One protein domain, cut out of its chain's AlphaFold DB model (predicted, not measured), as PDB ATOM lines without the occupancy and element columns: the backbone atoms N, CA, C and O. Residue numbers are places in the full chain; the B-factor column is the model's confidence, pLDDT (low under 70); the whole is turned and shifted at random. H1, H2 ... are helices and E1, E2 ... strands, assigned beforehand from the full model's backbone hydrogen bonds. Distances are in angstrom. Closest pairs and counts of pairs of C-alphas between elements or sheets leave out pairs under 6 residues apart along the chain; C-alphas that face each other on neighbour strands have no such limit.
ATOM      1  N   SER A   3     -10.007  33.365  62.215       89.06
ATOM      2  CA  SER A   3     -11.053  34.191  62.852       89.06
ATOM      3  C   SER A   3     -12.293  34.398  61.993       89.06
ATOM      4  O   SER A   3     -13.374  34.638  62.527       89.06
ATOM      5  N   LYS A   4     -12.152  34.322  60.671       93.12
ATOM      6  CA  LYS A   4     -13.241  34.589  59.734       93.12
ATOM      7  C   LYS A   4     -13.050  33.790  58.462       93.12
ATOM      8  O   LYS A   4     -11.933  33.701  57.969       93.12
ATOM      9  N   ILE A   5     -14.143  33.263  57.922       93.88
ATOM     10  CA  ILE A   5     -14.188  32.609  56.614       93.88
ATOM     11  C   ILE A   5     -15.432  33.107  55.894       93.88
ATOM     12  O   ILE A   5     -16.511  33.164  56.487       93.88
ATOM     13  N   ILE A   6     -15.281  33.497  54.633       93.94
ATOM     14  CA  ILE A   6     -16.382  33.982  53.806       93.94
ATOM     15  C   ILE A   6     -16.265  33.470  52.369       93.94
ATOM     16  O   ILE A   6     -15.170  33.408  51.800       93.94
ATOM     17  N   LYS A   7     -17.419  33.211  51.759       92.06
ATOM     18  CA  LYS A   7     -17.601  33.244  50.307       92.06
ATOM     19  C   LYS A   7     -18.028  34.644  49.909       92.06
ATOM     20  O   LYS A   7     -18.759  35.313  50.641       92.06
ATOM     21  N   PHE A   8     -17.589  35.093  48.750       91.75
ATOM     22  CA  PHE A   8     -18.047  36.354  48.190       91.75
ATOM     23  C   PHE A   8     -18.087  36.278  46.673       91.75
ATOM     24  O   PHE A   8     -17.446  35.420  46.076       91.75
ATOM     25  N   ASN A   9     -18.843  37.165  46.040       89.62
ATOM     26  CA  ASN A   9     -18.931  37.210  44.586       89.62
ATOM     27  C   ASN A   9     -18.631  38.605  44.031       89.62
ATOM     28  O   ASN A   9     -18.392  39.561  44.772       89.62
ATOM     29  N   GLN A  10     -18.629  38.718  42.704       84.31
ATOM     30  CA  GLN A  10     -18.265  39.949  41.990       84.31
ATOM     31  C   GLN A  10     -19.213  41.127  42.265       84.31
ATOM     32  O   GLN A  10     -18.821  42.277  42.090       84.31
ATOM     33  N   HIS A  11     -20.431  40.862  42.740       84.81
ATOM     34  CA  HIS A  11     -21.394  41.894  43.130       84.81
ATOM     35  C   HIS A  11     -21.207  42.377  44.578       84.81
ATOM     36  O   HIS A  11     -21.999  43.178  45.068       84.81
ATOM     37  N   GLY A  12     -20.170  41.901  45.277       83.38
ATOM     38  CA  GLY A  12     -19.859  42.305  46.648       83.38
ATOM     39  C   GLY A  12     -20.724  41.632  47.713       83.38
ATOM     40  O   GLY A  12     -20.637  42.011  48.880       83.38
ATOM     41  N   MET A  13     -21.535  40.632  47.348       88.00
ATOM     42  CA  MET A  13     -22.268  39.840  48.336       88.00
ATOM     43  C   MET A  13     -21.314  38.926  49.089       88.00
ATOM     44  O   MET A  13     -20.383  38.376  48.502       88.00
ATOM     45  N   ILE A  14     -21.562  38.770  50.387       90.50
ATOM     46  CA  ILE A  14     -20.707  38.034  51.315       90.50
ATOM     47  C   ILE A  14     -21.570  37.024  52.065       90.50
ATOM     48  O   ILE A  14     -22.536  37.406  52.721       90.50
ATOM     49  N   ILE A  15     -21.185  35.751  52.010       91.19
ATOM     50  CA  ILE A  15     -21.783  34.673  52.795       91.19
ATOM     51  C   ILE A  15     -20.735  34.185  53.802       91.19
ATOM     52  O   ILE A  15     -19.697  33.654  53.396       91.19
ATOM     53  N   PRO A  16     -20.947  34.383  55.112       91.25
ATOM     54  CA  PRO A  16     -20.062  33.841  56.129       91.25
ATOM     55  C   PRO A  16     -20.156  32.318  56.174       91.25
ATOM     56  O   PRO A  16     -21.230  31.737  56.032       91.25
ATOM     57  N   ILE A  17     -19.020  31.675  56.424       88.69
ATOM     58  CA  ILE A  17     -18.953  30.245  56.705       88.69
ATOM     59  C   ILE A  17     -18.655  30.065  58.181       88.69
ATOM     60  O   ILE A  17     -17.749  30.693  58.736       88.69
ATOM     61  N   SER A  18     -19.427  29.189  58.816       84.38
ATOM     62  CA  SER A  18     -19.193  28.834  60.204       84.38
ATOM     63  C   SER A  18     -17.853  28.115  60.343       84.38
ATOM     64  O   SER A  18     -17.601  27.117  59.677       84.38
ATOM     65  N   ILE A  19     -17.019  28.591  61.265       78.94
ATOM     66  CA  ILE A  19     -15.808  27.885  61.715       78.94
ATOM     67  C   ILE A  19     -16.198  26.734  62.681       78.94
ATOM     68  O   ILE A  19     -15.374  25.901  63.040       78.94
ATOM     69  N   GLY A  20     -17.477  26.666  63.090       68.19
ATOM     70  CA  GLY A  20     -18.042  25.633  63.964       68.19
ATOM     71  C   GLY A  20     -19.121  24.775  63.288       68.19
ATOM     72  O   GLY A  20     -19.948  25.266  62.523       68.19
ATOM     73  N   TYR A  21     -19.138  23.490  63.624       64.75
ATOM     74  CA  TYR A  21     -19.790  22.368  62.930       64.75
ATOM     75  C   TYR A  21     -21.323  22.369  62.781       64.75
ATOM     76  O   TYR A  21     -21.881  21.385  62.303       64.75
ATOM     77  N   GLU A  22     -22.030  23.410  63.220       65.38
ATOM     78  CA  GLU A  22     -23.459  23.286  63.552       65.38
ATOM     79  C   GLU A  22     -24.413  24.102  62.681       65.38
ATOM     80  O   GLU A  22     -25.624  23.917  62.780       65.38
ATOM     81  N   LYS A  23     -23.907  25.005  61.836       73.75
ATOM     82  CA  LYS A  23     -24.761  25.898  61.043       73.75
ATOM     83  C   LYS A  23     -24.400  25.846  59.574       73.75
ATOM     84  O   LYS A  23     -23.227  25.976  59.220       73.75
ATOM     85  N   SER A  24     -25.421  25.708  58.732       79.81
ATOM     86  CA  SER A  24     -25.275  25.992  57.311       79.81
ATOM     87  C   SER A  24     -24.850  27.448  57.144       79.81
ATOM     88  O   SER A  24     -25.269  28.322  57.901       79.81
ATOM     89  N   GLU A  25     -24.046  27.733  56.126       80.12
ATOM     90  CA  GLU A  25     -23.673  29.103  55.749       80.12
ATOM     91  C   GLU A  25     -24.906  29.995  55.514       80.12
ATOM     92  O   GLU A  25     -24.911  31.177  55.854       80.12
ATOM     93  N   PHE A  26     -26.012  29.408  55.047       84.00
ATOM     94  CA  PHE A  26     -27.275  30.119  54.860       84.00
ATOM     95  C   PHE A  26     -28.086  30.340  56.139       84.00
ATOM     96  O   PHE A  26     -29.016  31.141  56.115       84.00
ATOM     97  N   ASP A  27     -27.742  29.682  57.249       85.62
ATOM     98  CA  ASP A  27     -28.349  29.957  58.559       85.62
ATOM     99  C   ASP A  27     -27.728  31.200  59.220       85.62
ATOM    100  O   ASP A  27     -28.208  31.673  60.251       85.62
ATOM    101  N   LEU A  28     -26.634  31.714  58.649       86.50
ATOM    102  CA  LEU A  28     -25.889  32.870  59.149       86.50
ATOM    103  C   LEU A  28     -26.281  34.185  58.466       86.50
ATOM    104  O   LEU A  28     -25.765  35.238  58.840       86.50
ATOM    105  N   VAL A  29     -27.174  34.133  57.478       89.19
ATOM    106  CA  VAL A  29     -27.644  35.291  56.710       89.19
ATOM    107  C   VAL A  29     -29.166  35.330  56.680       89.19
ATOM    108  O   VAL A  29     -29.850  34.341  56.947       89.19
ATOM    109  N   SER A  30     -29.727  36.488  56.353       90.94
ATOM    110  CA  SER A  30     -31.165  36.630  56.160       90.94
ATOM    111  C   SER A  30     -31.655  35.861  54.927       90.94
ATOM    112  O   SER A  30     -30.921  35.581  53.977       90.94
ATOM    113  N   LYS A  31     -32.961  35.568  54.898       90.31
ATOM    114  CA  LYS A  31     -33.614  34.942  53.739       90.31
ATOM    115  C   LYS A  31     -33.425  35.758  52.452       90.31
ATOM    116  O   LYS A  31     -33.302  35.160  51.387       90.31
ATOM    117  N   GLN A  32     -33.425  37.089  52.549       90.38
ATOM    118  CA  GLN A  32     -33.244  37.962  51.388       90.38
ATOM    119  C   GLN A  32     -31.809  37.881  50.864       90.38
ATOM    120  O   GLN A  32     -31.630  37.625  49.683       90.38
ATOM    121  N   GLU A  33     -30.805  37.967  51.741       88.31
ATOM    122  CA  GLU A  33     -29.392  37.822  51.352       88.31
ATOM    123  C   GLU A  33     -29.120  36.466  50.695       88.31
ATOM    124  O   GLU A  33     -28.436  36.395  49.678       88.31
ATOM    125  N   LYS A  34     -29.718  35.387  51.219       87.56
ATOM    126  CA  LYS A  34     -29.673  34.069  50.575       87.56
ATOM    127  C   LYS A  34     -30.254  34.104  49.158       87.56
ATOM    128  O   LYS A  34     -29.651  33.551  48.244       87.56
ATOM    129  N   LEU A  35     -31.439  34.695  48.983       87.75
ATOM    130  CA  LEU A  35     -32.102  34.775  47.676       87.75
ATOM    131  C   LEU A  35     -31.284  35.605  46.688       87.75
ATOM    132  O   LEU A  35     -31.087  35.168  45.557       87.75
ATOM    133  N   ASP A  36     -30.781  36.758  47.114       87.44
ATOM    134  CA  ASP A  36     -29.957  37.635  46.283       87.44
ATOM    135  C   ASP A  36     -28.671  36.920  45.859       87.44
ATOM    136  O   ASP A  36     -28.297  36.953  44.686       87.44
ATOM    137  N   TYR A  37     -28.044  36.190  46.786       85.69
ATOM    138  CA  TYR A  37     -26.841  35.416  46.514       85.69
ATOM    139  C   TYR A  37     -27.078  34.315  45.476       85.69
ATOM    140  O   TYR A  37     -26.399  34.289  44.446       85.69
ATOM    141  N   VAL A  38     -28.078  33.455  45.705       84.19
ATOM    142  CA  VAL A  38     -28.430  32.337  44.807       84.19
ATOM    143  C   VAL A  38     -28.828  32.838  43.415       84.19
ATOM    144  O   VAL A  38     -28.466  32.225  42.416       84.19
ATOM    145  N   ASN A  39     -29.521  33.975  43.332       85.69
ATOM    146  CA  ASN A  39     -29.991  34.536  42.062       85.69
ATOM    147  C   ASN A  39     -28.942  35.381  41.322       85.69
ATOM    148  O   ASN A  39     -29.227  35.900  40.246       85.69
ATOM    149  N   SER A  40     -27.744  35.557  41.880       81.81
ATOM    150  CA  SER A  40     -26.747  36.467  41.312       81.81
ATOM    151  C   SER A  40     -25.985  35.921  40.112       81.81
ATOM    152  O   SER A  40     -25.327  36.706  39.429       81.81
ATOM    153  N   TYR A  41     -26.033  34.601  39.889       75.81
ATOM    154  CA  TYR A  41     -25.310  33.877  38.831       75.81
ATOM    155  C   TYR A  41     -23.854  34.344  38.645       75.81
ATOM    156  O   TYR A  41     -23.334  34.387  37.531       75.81
ATOM    157  N   SER A  42     -23.197  34.741  39.737       79.31
ATOM    158  CA  SER A  42     -21.867  35.346  39.706       79.31
ATOM    159  C   SER A  42     -20.828  34.395  40.282       79.31
ATOM    160  O   SER A  42     -21.117  33.613  41.184       79.31
ATOM    161  N   LYS A  43     -19.609  34.453  39.735       82.81
ATOM    162  CA  LYS A  43     -18.507  33.593  40.174       82.81
ATOM    163  C   LYS A  43     -18.159  33.878  41.625       82.81
ATOM    164  O   LYS A  43     -18.024  35.038  42.028       82.81
ATOM    165  N   GLU A  44     -17.988  32.803  42.377       88.69
ATOM    166  CA  GLU A  44     -17.669  32.859  43.795       88.69
ATOM    167  C   GLU A  44     -16.159  32.805  44.012       88.69
ATOM    168  O   GLU A  44     -15.418  32.105  43.322       88.69
ATOM    169  N   SER A  45     -15.703  33.564  44.995       92.38
ATOM    170  CA  SER A  45     -14.348  33.557  45.523       92.38
ATOM    171  C   SER A  45     -14.391  33.243  47.009       92.38
ATOM    172  O   SER A  45     -15.410  33.423  47.685       92.38
ATOM    173  N   PHE A  46     -13.255  32.795  47.522       94.50
ATOM    174  CA  PHE A  46     -13.128  32.325  48.887       94.50
ATOM    175  C   PHE A  46     -12.090  33.147  49.637       94.50
ATOM    176  O   PHE A  46     -11.038  33.480  49.088       94.50
ATOM    177  N   SER A  47     -12.361  33.498  50.893       96.12
ATOM    178  CA  SER A  47     -11.350  34.144  51.730       96.12
ATOM    179  C   SER A  47     -11.488  33.798  53.196       96.12
ATOM    180  O   SER A  47     -12.582  33.502  53.681       96.12
ATOM    181  N   TRP A  48     -10.372  33.894  53.903       96.31
ATOM    182  CA  TRP A  48     -10.324  33.747  55.346       96.31
ATOM    183  C   TRP A  48      -9.328  34.725  55.967       96.31
ATOM    184  O   TRP A  48      -8.492  35.306  55.278       96.31
ATOM    185  N   GLU A  49      -9.449  34.932  57.274       96.38
ATOM    186  CA  GLU A  49      -8.528  35.756  58.055       96.38
ATOM    187  C   GLU A  49      -7.681  34.876  58.973       96.38
ATOM    188  O   GLU A  49      -8.209  34.103  59.781       96.38
ATOM    189  N   TYR A  50      -6.362  35.018  58.863       95.31
ATOM    190  CA  TYR A  50      -5.386  34.308  59.676       95.31
ATOM    191  C   TYR A  50      -4.287  35.269  60.126       95.31
ATOM    192  O   TYR A  50      -3.662  35.947  59.321       95.31
ATOM    193  N   ASN A  51      -4.067  35.355  61.441       94.25
ATOM    194  CA  ASN A  51      -3.050  36.231  62.049       94.25
ATOM    195  C   ASN A  51      -3.168  37.717  61.647       94.25
ATOM    196  O   ASN A  51      -2.172  38.429  61.590       94.25
ATOM    197  N   GLY A  52      -4.396  38.194  61.417       93.00
ATOM    198  CA  GLY A  52      -4.666  39.577  61.007       93.00
ATOM    199  C   GLY A  52      -4.506  39.828  59.506       93.00
ATOM    200  O   GLY A  52      -4.795  40.932  59.049       93.00
ATOM    201  N   GLU A  53      -4.106  38.818  58.734       95.81
ATOM    202  CA  GLU A  53      -4.008  38.889  57.282       95.81
ATOM    203  C   GLU A  53      -5.234  38.254  56.628       95.81
ATOM    204  O   GLU A  53      -5.730  37.211  57.063       95.81
ATOM    205  N   LYS A  54      -5.730  38.898  55.568       96.94
ATOM    206  CA  LYS A  54      -6.811  38.367  54.742       96.94
ATOM    207  C   LYS A  54      -6.213  37.599  53.572       96.94
ATOM    208  O   LYS A  54      -5.569  38.192  52.710       96.94
ATOM    209  N   ILE A  55      -6.507  36.309  53.508       97.62
ATOM    210  CA  ILE A  55      -6.092  35.428  52.422       97.62
ATOM    211  C   ILE A  55      -7.260  35.242  51.463       97.62
ATOM    212  O   ILE A  55      -8.394  35.039  51.896       97.62
ATOM    213  N   ILE A  56      -7.003  35.350  50.160       96.00
ATOM    214  CA  ILE A  56      -8.030  35.296  49.115       96.00
ATOM    215  C   ILE A  56      -7.614  34.289  48.050       96.00
ATOM    216  O   ILE A  56      -6.522  34.391  47.496       96.00
ATOM    217  N   ILE A  57      -8.520  33.372  47.721       94.56
ATOM    218  CA  ILE A  57      -8.404  32.469  46.580       94.56
ATOM    219  C   ILE A  57      -9.566  32.758  45.631       94.56
ATOM    220  O   ILE A  57     -10.740  32.660  45.997       94.56
ATOM    221  N   SER A  58      -9.226  33.121  44.401       92.69
ATOM    222  CA  SER A  58     -10.171  33.402  43.325       92.69
ATOM    223  C   SER A  58      -9.712  32.733  42.032       92.69
ATOM    224  O   SER A  58      -8.547  32.359  41.871       92.69
ATOM    225  N   ASP A  59     -10.652  32.546  41.114       89.81
ATOM    226  CA  ASP A  59     -10.385  32.071  39.765       89.81
ATOM    227  C   ASP A  59     -11.312  32.827  38.807       89.81
ATOM    228  O   ASP A  59     -12.512  32.956  39.044       89.81
ATOM    229  N   GLU A  60     -10.759  33.392  37.736       87.19
ATOM    230  CA  GLU A  60     -11.553  34.179  36.790       87.19
ATOM    231  C   GLU A  60     -12.497  33.306  35.965       87.19
ATOM    232  O   GLU A  60     -13.465  33.816  35.398       87.19
ATOM    233  N   LYS A  61     -12.236  31.997  35.868       87.31
ATOM    234  CA  LYS A  61     -12.981  31.076  35.004       87.31
ATOM    235  C   LYS A  61     -14.072  30.326  35.746       87.31
ATOM    236  O   LYS A  61     -15.123  30.101  35.152       87.31
ATOM    237  N   VAL A  62     -13.871  30.018  37.025       88.62
ATOM    238  CA  VAL A  62     -14.760  29.144  37.804       88.62
ATOM    239  C   VAL A  62     -15.044  29.700  39.195       88.62
ATOM    240  O   VAL A  62     -14.272  30.491  39.725       88.62
ATOM    241  N   SER A  63     -16.144  29.254  39.803       89.88
ATOM    242  CA  SER A  63     -16.371  29.462  41.234       89.88
ATOM    243  C   SER A  63     -15.370  28.658  42.066       89.88
ATOM    244  O   SER A  63     -14.985  27.543  41.700       89.88
ATOM    245  N   VAL A  64     -14.962  29.241  43.189       91.56
ATOM    246  CA  VAL A  64     -14.071  28.634  44.179       91.56
ATOM    247  C   VAL A  64     -14.879  28.313  45.431       91.56
ATOM    248  O   VAL A  64     -15.396  29.214  46.089       91.56
ATOM    249  N   TYR A  65     -14.943  27.033  45.785       90.12
ATOM    250  CA  TYR A  65     -15.616  26.566  46.997       90.12
ATOM    251  C   TYR A  65     -14.583  26.111  48.011       90.12
ATOM    252  O   TYR A  65     -13.617  25.462  47.624       90.12
ATOM    253  N   GLY A  66     -14.788  26.388  49.297       91.25
ATOM    254  CA  GLY A  66     -13.891  25.872  50.320       91.25
ATOM    255  C   GLY A  66     -14.485  25.801  51.715       91.25
ATOM    256  O   GLY A  66     -15.545  26.365  51.984       91.25
ATOM    257  N   TYR A  67     -13.798  25.071  52.590       92.12
ATOM    258  CA  TYR A  67     -14.225  24.785  53.961       92.12
ATOM    259  C   TYR A  67     -13.002  24.528  54.857       92.12
ATOM    260  O   TYR A  67     -12.011  23.976  54.366       92.12
ATOM    261  N   PRO A  68     -13.033  24.901  56.152       94.31
ATOM    262  CA  PRO A  68     -11.937  24.572  57.053       94.31
ATOM    263  C   PRO A  68     -11.971  23.096  57.463       94.31
ATOM    264  O   PRO A  68     -13.021  22.451  57.473       94.31
ATOM    265  N   THR A  69     -10.819  22.542  57.824       94.75
ATOM    266  CA  THR A  69     -10.735  21.192  58.399       94.75
ATOM    267  C   THR A  69     -11.282  21.155  59.817       94.75
ATOM    268  O   THR A  69     -11.377  22.185  60.482       94.75
ATOM    269  N   VAL A  70     -11.616  19.958  60.309       93.00
ATOM    270  CA  VAL A  70     -12.114  19.780  61.679       93.00
ATOM    271  C   VAL A  70     -11.169  20.409  62.701       93.00
ATOM    272  O   VAL A  70     -11.625  21.081  63.611       93.00
ATOM    273  N   ASP A  71      -9.858  20.270  62.557       93.00
ATOM    274  CA  ASP A  71      -8.892  20.858  63.492       93.00
ATOM    275  C   ASP A  71      -8.541  22.330  63.199       93.00
ATOM    276  O   ASP A  71      -7.682  22.898  63.874       93.00
ATOM    277  N   ASN A  72      -9.207  22.955  62.219       93.12
ATOM    278  CA  ASN A  72      -8.978  24.324  61.751       93.12
ATOM    279  C   ASN A  72      -7.527  24.621  61.339       93.12
ATOM    280  O   ASN A  72      -7.108  25.778  61.387       93.12
ATOM    281  N   LYS A  73      -6.746  23.605  60.949       94.75
ATOM    282  CA  LYS A  73      -5.359  23.788  60.489       94.75
ATOM    283  C   LYS A  73      -5.236  24.044  58.997       94.75
ATOM    284  O   LYS A  73      -4.252  24.646  58.577       94.75
ATOM    285  N   TYR A  74      -6.221  23.618  58.214       96.50
ATOM    286  CA  TYR A  74      -6.184  23.733  56.764       96.50
ATOM    287  C   TYR A  74      -7.515  24.231  56.205       96.50
ATOM    288  O   TYR A  74      -8.557  24.155  56.863       96.50
ATOM    289  N   ILE A  75      -7.476  24.715  54.965       94.81
ATOM    290  CA  ILE A  75      -8.649  25.033  54.148       94.81
ATOM    291  C   ILE A  75      -8.634  24.117  52.928       94.81
ATOM    292  O   ILE A  75      -7.639  24.064  52.211       94.81
ATOM    293  N   ILE A  76      -9.731  23.418  52.660       93.38
ATOM    294  CA  ILE A  76      -9.865  22.588  51.458       93.38
ATOM    295  C   ILE A  76     -10.660  23.366  50.429       93.38
ATOM    296  O   ILE A  76     -11.721  23.892  50.757       93.38
ATOM    297  N   ILE A  77     -10.140  23.443  49.206       90.75
ATOM    298  CA  ILE A  77     -10.707  24.224  48.111       90.75
ATOM    299  C   ILE A  77     -10.939  23.352  46.881       90.75
ATOM    300  O   ILE A  77     -10.058  22.603  46.466       90.75
ATOM    301  N   TYR A  78     -12.106  23.526  46.267       90.38
ATOM    302  CA  TYR A  78     -12.513  22.916  45.008       90.38
ATOM    303  C   TYR A  78     -12.610  23.979  43.926       90.38
ATOM    304  O   TYR A  78     -13.161  25.064  44.147       90.38
ATOM    305  N   LYS A  79     -12.120  23.640  42.737       83.50
ATOM    306  CA  LYS A  79     -12.307  24.440  41.526       83.50
ATOM    307  C   LYS A  79     -13.123  23.656  40.495       83.50
ATOM    308  O   LYS A  79     -13.086  22.425  40.459       83.50
ATOM    309  N   GLY A  80     -13.886  24.385  39.681       75.75
ATOM    310  CA  GLY A  80     -14.621  23.821  38.546       75.75
ATOM    311  C   GLY A  80     -13.703  23.345  37.412       75.75
ATOM    312  O   GLY A  80     -12.485  23.510  37.469       75.75
ATOM    313  N   ILE A  81     -14.304  22.803  36.350       78.50
ATOM    314  CA  ILE A  81     -13.602  22.147  35.229       78.50
ATOM    315  C   ILE A  81     -12.531  23.013  34.543       78.50
ATOM    316  O   ILE A  81     -11.470  22.514  34.164       78.50
ATOM    317  N   ASP A  82     -12.774  24.319  34.446       83.12
ATOM    318  CA  ASP A  82     -11.878  25.282  33.798       83.12
ATOM    319  C   ASP A  82     -10.939  26.013  34.766       83.12
ATOM    320  O   ASP A  82     -10.238  26.949  34.367       83.12
ATOM    321  N   GLY A  83     -10.915  25.596  36.032       85.31
ATOM    322  CA  GLY A  83     -10.034  26.163  37.041       85.31
ATOM    323  C   GLY A  83      -8.572  25.763  36.853       85.31
ATOM    324  O   GLY A  83      -8.212  24.904  36.045       85.31
ATOM    325  N   GLN A  84      -7.706  26.381  37.655       88.62
ATOM    326  CA  GLN A  84      -6.283  26.022  37.715       88.62
ATOM    327  C   GLN A  84      -6.042  24.541  38.071       88.62
ATOM    328  O   GLN A  84      -5.136  23.921  37.518       88.62
ATOM    329  N   PHE A  85      -6.844  23.991  38.988       90.44
ATOM    330  CA  PHE A  85      -6.809  22.583  39.389       90.44
ATOM    331  C   PHE A  85      -8.030  21.897  38.803       90.44
ATOM    332  O   PHE A  85      -9.160  22.266  39.124       90.44
ATOM    333  N   LYS A  86      -7.793  20.949  37.900       90.56
ATOM    334  CA  LYS A  86      -8.836  20.350  37.072       90.56
ATOM    335  C   LYS A  86      -9.222  18.966  37.583       90.56
ATOM    336  O   LYS A  86      -8.375  18.288  38.171       90.56
ATOM    337  N   PRO A  87     -10.459  18.517  37.311       92.50
ATOM    338  CA  PRO A  87     -10.824  17.112  37.428       92.50
ATOM    339  C   PRO A  87      -9.765  16.200  36.774       92.50
ATOM    340  O   PRO A  87      -9.235  16.557  35.717       92.50
ATOM    341  N   PRO A  88      -9.417  15.056  37.390       93.38
ATOM    342  CA  PRO A  88     -10.023  14.489  38.598       93.38
ATOM    343  C   PRO A  88      -9.487  15.075  39.918       93.38
ATOM    344  O   PRO A  88     -10.144  14.972  40.948       93.38
ATOM    345  N   ASN A  89      -8.343  15.759  39.882       92.75
ATOM    346  CA  ASN A  89      -7.606  16.236  41.057       92.75
ATOM    347  C   ASN A  89      -7.901  17.721  41.337       92.75
ATOM    348  O   ASN A  89      -7.004  18.562  41.428       92.75
ATOM    349  N   ASN A  90      -9.188  18.066  41.416       94.69
ATOM    350  CA  ASN A  90      -9.667  19.445  41.554       94.69
ATOM    351  C   ASN A  90      -9.739  19.949  43.008       94.69
ATOM    352  O   ASN A  90     -10.140  21.095  43.225       94.69
ATOM    353  N   ALA A  91      -9.382  19.110  43.985       96.38
ATOM    354  CA  ALA A  91      -9.380  19.443  45.406       96.38
ATOM    355  C   ALA A  91      -7.960  19.728  45.903       96.38
ATOM    356  O   ALA A  91      -7.044  18.927  45.716       96.38
ATOM    357  N   VAL A  92      -7.783  20.866  46.569       97.56
ATOM    358  CA  VAL A  92      -6.489  21.336  47.072       97.56
ATOM    359  C   VAL A  92      -6.613  21.688  48.541       97.56
ATOM    360  O   VAL A  92      -7.546  22.382  48.942       97.56
ATOM    361  N   ILE A  93      -5.659  21.228  49.342       97.88
ATOM    362  CA  ILE A  93      -5.527  21.593  50.747       97.88
ATOM    363  C   ILE A  93      -4.534  22.749  50.844       97.88
ATOM    364  O   ILE A  93      -3.395  22.655  50.382       97.88
ATOM    365  N   TYR A  94      -4.977  23.838  51.450       98.06
ATOM    366  CA  TYR A  94      -4.199  25.036  51.714       98.06
ATOM    367  C   TYR A  94      -3.859  25.138  53.197       98.06
ATOM    368  O   TYR A  94      -4.695  24.867  54.063       98.06
ATOM    369  N   ASN A  95      -2.648  25.603  53.480       98.00
ATOM    370  CA  ASN A  95      -2.293  26.131  54.791       98.00
ATOM    371  C   ASN A  95      -3.080  27.421  55.066       98.00
ATOM    372  O   ASN A  95      -3.536  28.106  54.147       98.00
ATOM    373  N   LEU A  96      -3.203  27.804  56.340       96.75
ATOM    374  CA  LEU A  96      -3.918  29.029  56.721       96.75
ATOM    375  C   LEU A  96      -3.250  30.323  56.226       96.75
ATOM    376  O   LEU A  96      -3.887  31.370  56.253       96.75
ATOM    377  N   ASP A  97      -1.998  30.281  55.778       96.19
ATOM    378  CA  ASP A  97      -1.319  31.418  55.143       96.19
ATOM    379  C   ASP A  97      -1.586  31.520  53.627       96.19
ATOM    380  O   ASP A  97      -1.117  32.448  52.973       96.19
ATOM    381  N   GLY A  98      -2.351  30.583  53.054       96.19
ATOM    382  CA  GLY A  98      -2.669  30.544  51.625       96.19
ATOM    383  C   GLY A  98      -1.655  29.807  50.759       96.19
ATOM    384  O   GLY A  98      -1.868  29.699  49.550       96.19
ATOM    385  N   SER A  99      -0.580  29.264  51.334       97.19
ATOM    386  CA  SER A  99       0.298  28.341  50.615       97.19
ATOM    387  C   SER A  99      -0.388  26.989  50.386       97.19
ATOM    388  O   SER A  99      -1.249  26.562  51.159       97.19
ATOM    389  N   ILE A 100      -0.029  26.309  49.294       97.62
ATOM    390  CA  ILE A 100      -0.549  24.970  48.993       97.62
ATOM    391  C   ILE A 100       0.160  23.963  49.899       97.62
ATOM    392  O   ILE A 100       1.385  23.861  49.859       97.62
ATOM    393  N   HIS A 101      -0.618  23.206  50.671       98.12
ATOM    394  CA  HIS A 101      -0.137  22.046  51.423       98.12
ATOM    395  C   HIS A 101      -0.057  20.819  50.512       98.12
ATOM    396  O   HIS A 101       0.993  20.196  50.390       98.12
ATOM    397  N   MET A 102      -1.154  20.509  49.811       97.50
ATOM    398  CA  MET A 102      -1.216  19.387  48.867       97.50
ATOM    399  C   MET A 102      -2.360  19.513  47.864       97.50
ATOM    400  O   MET A 102      -3.355  20.193  48.103       97.50
ATOM    401  N   ILE A 103      -2.229  18.796  46.752       97.44
ATOM    402  CA  ILE A 103      -3.294  18.566  45.773       97.44
ATOM    403  C   ILE A 103      -3.733  17.116  45.956       97.44
ATOM    404  O   ILE A 103      -2.884  16.225  45.939       97.44
ATOM    405  N   LEU A 104      -5.026  16.879  46.167       97.62
ATOM    406  CA  LEU A 104      -5.536  15.529  46.386       97.62
ATOM    407  C   LEU A 104      -5.618  14.762  45.068       97.62
ATOM    408  O   LEU A 104      -6.061  15.293  44.049       97.62
TER     409      LEU A 104
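This is residues 3 to 104 of the 188 residues of an uncharacterized protein of Chryseobacterium indoltheticum (UniProt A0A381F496). Two four-stranded antiparallel sheets form a sandwich that is only partly face to face: they are offset, with E5 packing on E3, while E2 and E8 lie toward opposite ends of the longest axis. Two short helices, H1 and H2, sit beyond the E2 edge of the first sheet and graze it. The printed part has 102 residues, with eight named strands and two named helices in the order E1 E2 H1 H2 E3 E4 E5 E6 E7 E8; across the sheets the orders are E2 E1 E3 E4 and E5 E6 E7 E8. The class is mixed, helices and strands. The whole is compact, with a radius of gyration of the C-alphas of 13.4 A, and rounded, with spans of 37 by 30 by 24 A.

E1, residues 3 to 9, and E2, residues 14 to 16, form a hairpin, antiparallel at 144 degrees; N 7 and O 15 are within hydrogen-bond range at 2.8 A. H1, residues 25 to 28, has Glu 25 closest to E2, its C-alpha 6.0 A from that of Pro 16. H2, residues 31 to 38, is close to H1 but not clearly touching, the closest C-alphas being those of Phe 26 and Lys 34, 6.3 A apart. H2 and E2 are near each other, with 6 pairs of C-alphas within 10 A. E3, residues 44 to 50, is the antiparallel neighbour of E1 at 163 degrees, with N 6 and O 47 at 2.9 A. E3 and E4, residues 53 to 57, form a hairpin at 154 degrees, with N 55 and O 48 at 2.8 A. H1 and H2 are on the sheet of these four strands, but each only grazes it, H1 with residues 25 to 28 and H2 with residues 33 to 37. E5, residues 64 to 68, begins the second sheet; its closest C-alphas to E3 are those of Val 64 and Ser 45, 5.1 A apart. E5 and E6, residues 74 to 79, form a hairpin at 159 degrees, with N 78 and O 65 at 2.8 A. E6 and E7, residues 91 to 95, form the next hairpin at 147 degrees, with N 77 and O 92 at 2.8 A. E7 and E8, residues 100 to 103, form another at 162 degrees, with N 93 and O 102 at 2.8 A. E5 to E8 are a meander, each strand the antiparallel neighbour of the one before. The parts of the two sheets that face each other are 10.8 A centre to centre, their best planes 8 degrees apart. E3 and E6 are only just apart, 8.5 A at the closest. In H2 every O i to N i+4 pair is within hydrogen-bond range; H1 is too short for such a pair.

E1 begins at C-alpha 3, (-11.053, 34.191, 62.852), and is 20.1 A long, as is E3. H2 is 10.7 A long and begins at C-alpha 31, (-33.614, 34.942, 53.739). E6 is 16.4 A long, E5 13.7 A, E7 13.5 A and E4 13.2 A; the shorter E2, H1 and E8 end at residues 16, 28 and 103. C-alpha 103, where E8 ends, is at (-3.294, 18.566, 45.773).

The two C-alphas farthest apart, those of Gln 32 and Met 102, are 37.1 A apart. The printed part has no cut. The link from E6 to E7, 11 residues, is long. The second sheet is only just strongly twisted, its C-alphas up to 4.0 A off its best plane. The mean pLDDT of the printed part is 89.7; residues 20 to 22, between E2 and H1, are under 70.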